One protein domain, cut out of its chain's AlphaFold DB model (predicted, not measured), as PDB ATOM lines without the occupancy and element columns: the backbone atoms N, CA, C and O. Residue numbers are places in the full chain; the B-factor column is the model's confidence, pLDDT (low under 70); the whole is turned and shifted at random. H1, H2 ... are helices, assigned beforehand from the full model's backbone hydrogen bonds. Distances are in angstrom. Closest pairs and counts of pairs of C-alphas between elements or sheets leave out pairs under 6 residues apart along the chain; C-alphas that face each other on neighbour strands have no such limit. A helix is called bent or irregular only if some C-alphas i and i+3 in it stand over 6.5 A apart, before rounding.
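What this domain is: This is residues 213 to 268 of the 318 residues of an uncharacterized protein of Eremothecium cymbalariae (strain CBS 270.75 / DBVPG 7215 / KCTC 17166 / NRRL Y-17582) (UniProt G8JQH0). One long helix, H2, makes the longest axis, and a shorter helix, H1, stands off near its beginning; the two meet near their first turns in a rough L. At one end of this shape residues 225 to 231, the last part of H1 and the residue after it, stick out, and the chain then folds back to begin H2, whose later part reaches away as an arm. The printed part has 56 residues, with two named helices in the order H1, H2 and no named strand; the class is all helix. It is only just extended, close to loose, with a radius of gyration of the C-alphas of 15.5 A and spans of 47 by 21 by 15 A.

How they stand to each other: Start with H1, residues 216 to 230, and then find H2, residues 236 to 263. They touch, H1 with residues 216 to 220 alone and H2 with residues 239 to 243 alone; the closest C-alphas, those of Met 216 and Gln 243, are 7.1 A apart. Their lines are only just about perpendicular, at 71 degrees. In H2 every O i to N i+4 pair is within hydrogen-bond range; in H1 7 of 11 are.

Where its parts are: Find C-alpha 216 at (-43.092, -31.057, 40.990); from there H1 runs 20.8 A to C-alpha 230. H1 is neither bent nor irregular, but only just: C-alphas 222 and 225 are 6.4 A apart. A tight link of 5 residues leads to C-alpha 236 at (-51.615, -26.667, 42.370), where H2 begins; it runs 40.7 A to C-alpha 263 at (-36.285, -52.983, 15.309).

The domain as a whole: The two C-alphas farthest apart, those of Asn 231 and His 265, are 47.6 A apart. Look past Leu 250 for the stretches that stand free there, residues 252 to 257 of H2 and residues 259 to 266, of which 259 to 263 belong to H2. The printed part has no cut, and no printed residue is under 70 in pLDDT; the mean of the printed part is 91.6.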
ATOM      1  N   PRO A 213     -42.311 -40.562  38.191       92.56
ATOM      2  CA  PRO A 213     -42.842 -39.234  37.911       92.56
ATOM      3  C   PRO A 213     -41.808 -38.149  38.226       92.56
ATOM      4  O   PRO A 213     -41.116 -38.195  39.245       92.56
ATOM      5  N   LEU A 214     -41.747 -37.132  37.366       92.88
ATOM      6  CA  LEU A 214     -40.871 -35.974  37.545       92.88
ATOM      7  C   LEU A 214     -41.241 -35.203  38.827       92.88
ATOM      8  O   LEU A 214     -42.432 -34.988  39.083       92.88
ATOM      9  N   PRO A 215     -40.262 -34.739  39.629       95.31
ATOM     10  CA  PRO A 215     -40.543 -33.922  40.803       95.31
ATOM     11  C   PRO A 215     -41.269 -32.623  40.435       95.31
ATOM     12  O   PRO A 215     -40.906 -31.935  39.478       95.31
ATOM     13  N   MET A 216     -42.253 -32.236  41.249       93.06
ATOM     14  CA  MET A 216     -43.092 -31.057  40.990       93.06
ATOM     15  C   MET A 216     -42.283 -29.756  40.866       93.06
ATOM     16  O   MET A 216     -42.624 -28.882  40.074       93.06
ATOM     17  N   ALA A 217     -41.187 -29.636  41.622       93.50
ATOM     18  CA  ALA A 217     -40.292 -28.483  41.560       93.50
ATOM     19  C   ALA A 217     -39.623 -28.337  40.181       93.50
ATOM     20  O   ALA A 217     -39.522 -27.225  39.666       93.50
ATOM     21  N   VAL A 218     -39.233 -29.456  39.559       93.25
ATOM     22  CA  VAL A 218     -38.607 -29.478  38.229       93.25
ATOM     23  C   VAL A 218     -39.626 -29.084  37.166       93.25
ATOM     24  O   VAL A 218     -39.355 -28.203  36.355       93.25
ATOM     25  N   LEU A 219     -40.829 -29.667  37.217       93.00
ATOM     26  CA  LEU A 219     -41.919 -29.309  36.305       93.00
ATOM     27  C   LEU A 219     -42.273 -27.824  36.419       93.00
ATOM     28  O   LEU A 219     -42.357 -27.132  35.407       93.00
ATOM     29  N   LYS A 220     -42.403 -27.303  37.645       93.38
ATOM     30  CA  LYS A 220     -42.654 -25.875  37.873       93.38
ATOM     31  C   LYS A 220     -41.536 -25.014  37.278       93.38
ATOM     32  O   LYS A 220     -41.845 -24.021  36.632       93.38
ATOM     33  N   GLY A 221     -40.270 -25.398  37.448       91.75
ATOM     34  CA  GLY A 221     -39.126 -24.684  36.873       91.75
ATOM     35  C   GLY A 221     -39.132 -24.658  35.341       91.75
ATOM     36  O   GLY A 221     -38.939 -23.596  34.749       91.75
ATOM     37  N   LEU A 222     -39.422 -25.795  34.700       90.44
ATOM     38  CA  LEU A 222     -39.469 -25.911  33.238       90.44
ATOM     39  C   LEU A 222     -40.538 -24.999  32.627       90.44
ATOM     40  O   LEU A 222     -40.262 -24.261  31.679       90.44
ATOM     41  N   VAL A 223     -41.746 -25.010  33.195       91.56
ATOM     42  CA  VAL A 223     -42.870 -24.241  32.642       91.56
ATOM     43  C   VAL A 223     -42.883 -22.791  33.148       91.56
ATOM     44  O   VAL A 223     -43.465 -21.922  32.506       91.56
ATOM     45  N   ALA A 224     -42.192 -22.466  34.247       90.12
ATOM     46  CA  ALA A 224     -42.109 -21.091  34.745       90.12
ATOM     47  C   ALA A 224     -41.595 -20.118  33.674       90.12
ATOM     48  O   ALA A 224     -42.102 -19.008  33.564       90.12
ATOM     49  N   THR A 225     -40.641 -20.532  32.835       86.56
ATOM     50  CA  THR A 225     -40.091 -19.667  31.776       86.56
ATOM     51  C   THR A 225     -41.111 -19.285  30.700       86.56
ATOM     52  O   THR A 225     -40.991 -18.215  30.104       86.56
ATOM     53  N   THR A 226     -42.113 -20.126  30.444       87.81
ATOM     54  CA  THR A 226     -43.167 -19.868  29.454       87.81
ATOM     55  C   THR A 226     -44.376 -19.195  30.094       87.81
ATOM     56  O   THR A 226     -44.892 -18.229  29.543       87.81
ATOM     57  N   ILE A 227     -44.773 -19.635  31.289       91.12
ATOM     58  CA  ILE A 227     -45.893 -19.083  32.067       91.12
ATOM     59  C   ILE A 227     -45.614 -17.647  32.523       91.12
ATOM     60  O   ILE A 227     -46.482 -16.779  32.401       91.12
ATOM     61  N   ASN A 228     -44.404 -17.378  33.027       86.81
ATOM     62  CA  ASN A 228     -44.064 -16.071  33.594       86.81
ATOM     63  C   ASN A 228     -43.971 -14.976  32.528       86.81
ATOM     64  O   ASN A 228     -44.150 -13.811  32.864       86.81
ATOM     65  N   LYS A 229     -43.737 -15.325  31.252       88.88
ATOM     66  CA  LYS A 229     -43.736 -14.344  30.149       88.88
ATOM     67  C   LYS A 229     -45.060 -13.591  30.049       88.88
ATOM     68  O   LYS A 229     -45.064 -12.413  29.721       88.88
ATOM     69  N   GLU A 230     -46.155 -14.257  30.395       89.94
ATOM     70  CA  GLU A 230     -47.514 -13.726  30.296       89.94
ATOM     71  C   GLU A 230     -48.146 -13.456  31.675       89.94
ATOM     72  O   GLU A 230     -49.342 -13.186  31.780       89.94
ATOM     73  N   ASN A 231     -47.356 -13.515  32.756       89.88
ATOM     74  CA  ASN A 231     -47.818 -13.345  34.140       89.88
ATOM     75  C   ASN A 231     -48.965 -14.292  34.551       89.88
ATOM     76  O   ASN A 231     -49.818 -13.930  35.368       89.88
ATOM     77  N   TYR A 232     -49.002 -15.509  34.006       91.06
ATOM     78  CA  TYR A 232     -49.960 -16.516  34.455       91.06
ATOM     79  C   TYR A 232     -49.494 -17.161  35.769       91.06
ATOM     80  O   TYR A 232     -48.304 -17.297  36.031       91.06
ATOM     81  N   SER A 233     -50.441 -17.577  36.609       91.81
ATOM     82  CA  SER A 233     -50.169 -18.399  37.794       91.81
ATOM     83  C   SER A 233     -50.829 -19.754  37.593       91.81
ATOM     84  O   SER A 233     -52.012 -19.806  37.254       91.81
ATOM     85  N   LEU A 234     -50.073 -20.841  37.765       91.38
ATOM     86  CA  LEU A 234     -50.615 -22.196  37.679       91.38
ATOM     87  C   LEU A 234     -51.105 -22.663  39.055       91.38
ATOM     88  O   LEU A 234     -50.288 -22.786  39.973       91.38
ATOM     89  N   PRO A 235     -52.403 -22.987  39.202       94.69
ATOM     90  CA  PRO A 235     -52.920 -23.633  40.401       94.69
ATOM     91  C   PRO A 235     -52.236 -24.978  40.669       94.69
ATOM     92  O   PRO A 235     -51.809 -25.684  39.749       94.69
ATOM     93  N   ARG A 236     -52.198 -25.384  41.944       93.19
ATOM     94  CA  ARG A 236     -51.615 -26.667  42.370       93.19
ATOM     95  C   ARG A 236     -52.291 -27.870  41.707       93.19
ATOM     96  O   ARG A 236     -51.621 -28.849  41.399       93.19
ATOM     97  N   GLU A 237     -53.595 -27.793  41.469       95.56
ATOM     98  CA  GLU A 237     -54.355 -28.835  40.770       95.56
ATOM     99  C   GLU A 237     -53.910 -28.983  39.312       95.56
ATOM    100  O   GLU A 237     -53.649 -30.092  38.857       95.56
ATOM    101  N   SER A 238     -53.718 -27.867  38.602       95.50
ATOM    102  CA  SER A 238     -53.210 -27.873  37.227       95.50
ATOM    103  C   SER A 238     -51.802 -28.459  37.140       95.50
ATOM    104  O   SER A 238     -51.493 -29.165  36.186       95.50
ATOM    105  N   LEU A 239     -50.961 -28.218  38.149       94.50
ATOM    106  CA  LEU A 239     -49.628 -28.820  38.232       94.50
ATOM    107  C   LEU A 239     -49.672 -30.341  38.441       94.50
ATOM    108  O   LEU A 239     -48.854 -31.045  37.856       94.50
ATOM    109  N   LYS A 240     -50.632 -30.865  39.217       95.62
ATOM    110  CA  LYS A 240     -50.835 -32.320  39.353       95.62
ATOM    111  C   LYS A 240     -51.240 -32.951  38.022       95.62
ATOM    112  O   LYS A 240     -50.615 -33.917  37.599       95.62
ATOM    113  N   ILE A 241     -52.205 -32.348  37.325       96.69
ATOM    114  CA  ILE A 241     -52.621 -32.803  35.989       96.69
ATOM    115  C   ILE A 241     -51.435 -32.749  35.019       96.69
ATOM    116  O   ILE A 241     -51.201 -33.680  34.257       96.69
ATOM    117  N   PHE A 242     -50.640 -31.679  35.068       95.12
ATOM    118  CA  PHE A 242     -49.444 -31.557  34.242       95.12
ATOM    119  C   PHE A 242     -48.407 -32.648  34.546       95.12
ATOM    120  O   PHE A 242     -47.814 -33.198  33.620       95.12
ATOM    121  N   GLN A 243     -48.221 -33.011  35.818       96.06
ATOM    122  CA  GLN A 243     -47.352 -34.117  36.216       96.06
ATOM    123  C   GLN A 243     -47.842 -35.456  35.647       96.06
ATOM    124  O   GLN A 243     -47.044 -36.186  35.057       96.06
ATOM    125  N   GLU A 244     -49.137 -35.752  35.749       96.19
ATOM    126  CA  GLU A 244     -49.740 -36.966  35.176       96.19
ATOM    127  C   GLU A 244     -49.578 -37.019  33.649       96.19
ATOM    128  O   GLU A 244     -49.166 -38.042  33.095       96.19
ATOM    129  N   LEU A 245     -49.816 -35.899  32.960       96.31
ATOM    130  CA  LEU A 245     -49.609 -35.792  31.513       96.31
ATOM    131  C   LEU A 245     -48.135 -35.966  31.129       96.31
ATOM    132  O   LEU A 245     -47.837 -36.638  30.143       96.31
ATOM    133  N   SER A 246     -47.212 -35.400  31.912       95.44
ATOM    134  CA  SER A 246     -45.773 -35.546  31.671       95.44
ATOM    135  C   SER A 246     -45.312 -36.995  31.824       95.44
ATOM    136  O   SER A 246     -44.496 -37.459  31.029       95.44
ATOM    137  N   LEU A 247     -45.877 -37.730  32.789       95.38
ATOM    138  CA  LEU A 247     -45.598 -39.148  32.987       95.38
ATOM    139  C   LEU A 247     -46.117 -39.973  31.805       95.38
ATOM    140  O   LEU A 247     -45.360 -40.748  31.230       95.38
ATOM    141  N   SER A 248     -47.364 -39.741  31.387       95.44
ATOM    142  CA  SER A 248     -47.958 -40.410  30.220       95.44
ATOM    143  C   SER A 248     -47.153 -40.164  28.936       95.44
ATOM    144  O   SER A 248     -46.884 -41.093  28.166       95.44
ATOM    145  N   LEU A 249     -46.688 -38.925  28.727       94.31
ATOM    146  CA  LEU A 249     -45.810 -38.585  27.609       94.31
ATOM    147  C   LEU A 249     -44.471 -39.329  27.701       94.31
ATOM    148  O   LEU A 249     -44.037 -39.917  26.713       94.31
ATOM    149  N   LEU A 250     -43.837 -39.340  28.876       94.00
ATOM    150  CA  LEU A 250     -42.550 -40.002  29.086       94.00
ATOM    151  C   LEU A 250     -42.651 -41.519  28.876       94.00
ATOM    152  O   LEU A 250     -41.792 -42.106  28.222       94.00
ATOM    153  N   GLU A 251     -43.730 -42.148  29.342       94.56
ATOM    154  CA  GLU A 251     -44.029 -43.559  29.078       94.56
ATOM    155  C   GLU A 251     -44.289 -43.840  27.593       94.56
ATOM    156  O   GLU A 251     -43.928 -44.907  27.089       94.56
ATOM    157  N   SER A 252     -44.931 -42.916  26.873       94.38
ATOM    158  CA  SER A 252     -45.122 -43.030  25.422       94.38
ATOM    159  C   SER A 252     -43.784 -42.982  24.685       94.38
ATOM    160  O   SER A 252     -43.472 -43.902  23.929       94.38
ATOM    161  N   VAL A 253     -42.963 -41.966  24.969       94.00
ATOM    162  CA  VAL A 253     -41.639 -41.786  24.355       94.00
ATOM    163  C   VAL A 253     -40.723 -42.965  24.688       94.00
ATOM    164  O   VAL A 253     -40.053 -43.499  23.808       94.00
ATOM    165  N   ALA A 254     -40.719 -43.437  25.939       92.81
ATOM    166  CA  ALA A 254     -39.915 -44.586  26.354       92.81
ATOM    167  C   ALA A 254     -40.321 -45.878  25.625       92.81
ATOM    168  O   ALA A 254     -39.458 -46.659  25.213       92.81
ATOM    169  N   ARG A 255     -41.628 -46.108  25.430       93.06
ATOM    170  CA  ARG A 255     -42.125 -47.251  24.646       93.06
ATOM    171  C   ARG A 255     -41.695 -47.165  23.188       93.06
ATOM    172  O   ARG A 255     -41.287 -48.181  22.630       93.06
ATOM    173  N   GLU A 256     -41.751 -45.978  22.601       93.31
ATOM    174  CA  GLU A 256     -41.346 -45.751  21.218       93.31
ATOM    175  C   GLU A 256     -39.834 -45.927  21.023       93.31
ATOM    176  O   GLU A 256     -39.406 -46.666  20.139       93.31
ATOM    177  N   LEU A 257     -39.019 -45.374  21.924       91.38
ATOM    178  CA  LEU A 257     -37.572 -45.605  21.959       91.38
ATOM    179  C   LEU A 257     -37.243 -47.099  22.059       91.38
ATOM    180  O   LEU A 257     -36.397 -47.613  21.326       91.38
ATOM    181  N   LYS A 258     -37.940 -47.824  22.941       91.81
ATOM    182  CA  LYS A 258     -37.782 -49.276  23.105       91.81
ATOM    183  C   LYS A 258     -38.218 -50.061  21.867       91.81
ATOM    184  O   LYS A 258     -37.686 -51.139  21.616       91.81
ATOM    185  N   TYR A 259     -39.195 -49.562  21.118       92.12
ATOM    186  CA  TYR A 259     -39.630 -50.159  19.860       92.12
ATOM    187  C   TYR A 259     -38.574 -49.964  18.766       92.12
ATOM    188  O   TYR A 259     -38.097 -50.946  18.198       92.12
ATOM    189  N   LEU A 260     -38.122 -48.724  18.559       89.94
ATOM    190  CA  LEU A 260     -37.135 -48.378  17.533       89.94
ATOM    191  C   LEU A 260     -35.777 -49.057  17.767       89.94
ATOM    192  O   LEU A 260     -35.163 -49.558  16.829       89.94
ATOM    193  N   THR A 261     -35.332 -49.151  19.022       90.00
ATOM    194  CA  THR A 261     -34.088 -49.865  19.375       90.00
ATOM    195  C   THR A 261     -34.185 -51.376  19.146       90.00
ATOM    196  O   THR A 261     -33.207 -52.004  18.740       90.00
ATOM    197  N   LYS A 262     -35.364 -51.980  19.354       90.56
ATOM    198  CA  LYS A 262     -35.586 -53.405  19.064       90.56
ATOM    199  C   LYS A 262     -35.608 -53.695  17.567       90.56
ATOM    200  O   LYS A 262     -35.053 -54.713  17.160       90.56
ATOM    201  N   GLU A 263     -36.233 -52.830  16.769       86.44
ATOM    202  CA  GLU A 263     -36.285 -52.983  15.309       86.44
ATOM    203  C   GLU A 263     -34.931 -52.721  14.642       86.44
ATOM    204  O   GLU A 263     -34.540 -53.450  13.735       86.44
ATOM    205  N   GLY A 264     -34.192 -51.710  15.106       78.81
ATOM    206  CA  GLY A 264     -32.911 -51.313  14.516       78.81
ATOM    207  C   GLY A 264     -31.719 -52.202  14.884       78.81
ATOM    208  O   GLY A 264     -30.617 -51.937  14.414       78.81
ATOM    209  N   HIS A 265     -31.901 -53.210  15.748       77.88
ATOM    210  CA  HIS A 265     -30.833 -54.047  16.328       77.88
ATOM    211  C   HIS A 265     -29.666 -53.270  16.973       77.88
ATOM    212  O   HIS A 265     -28.632 -53.861  17.294       77.88
ATOM    213  N   SER A 266     -29.825 -51.966  17.194       80.69
ATOM    214  CA  SER A 266     -28.827 -51.093  17.796       80.69
ATOM    215  C   SER A 266     -29.314 -50.667  19.171       80.69
ATOM    216  O   SER A 266     -30.421 -50.153  19.329       80.69
ATOM    217  N   SER A 267     -28.474 -50.881  20.182       82.12
ATOM    218  CA  SER A 267     -28.674 -50.314  21.517       82.12
ATOM    219  C   SER A 267     -28.348 -48.819  21.568       82.12
ATOM    220  O   SER A 267     -28.619 -48.170  22.577       82.12
ATOM    221  N   VAL A 268     -27.749 -48.279  20.503       84.81
ATOM    222  CA  VAL A 268     -27.361 -46.875  20.402       84.81
ATOM    223  C   VAL A 268     -28.493 -46.090  19.755       84.81
ATOM    224  O   VAL A 268     -29.041 -46.482  18.726       84.81
TER     225      VAL A 268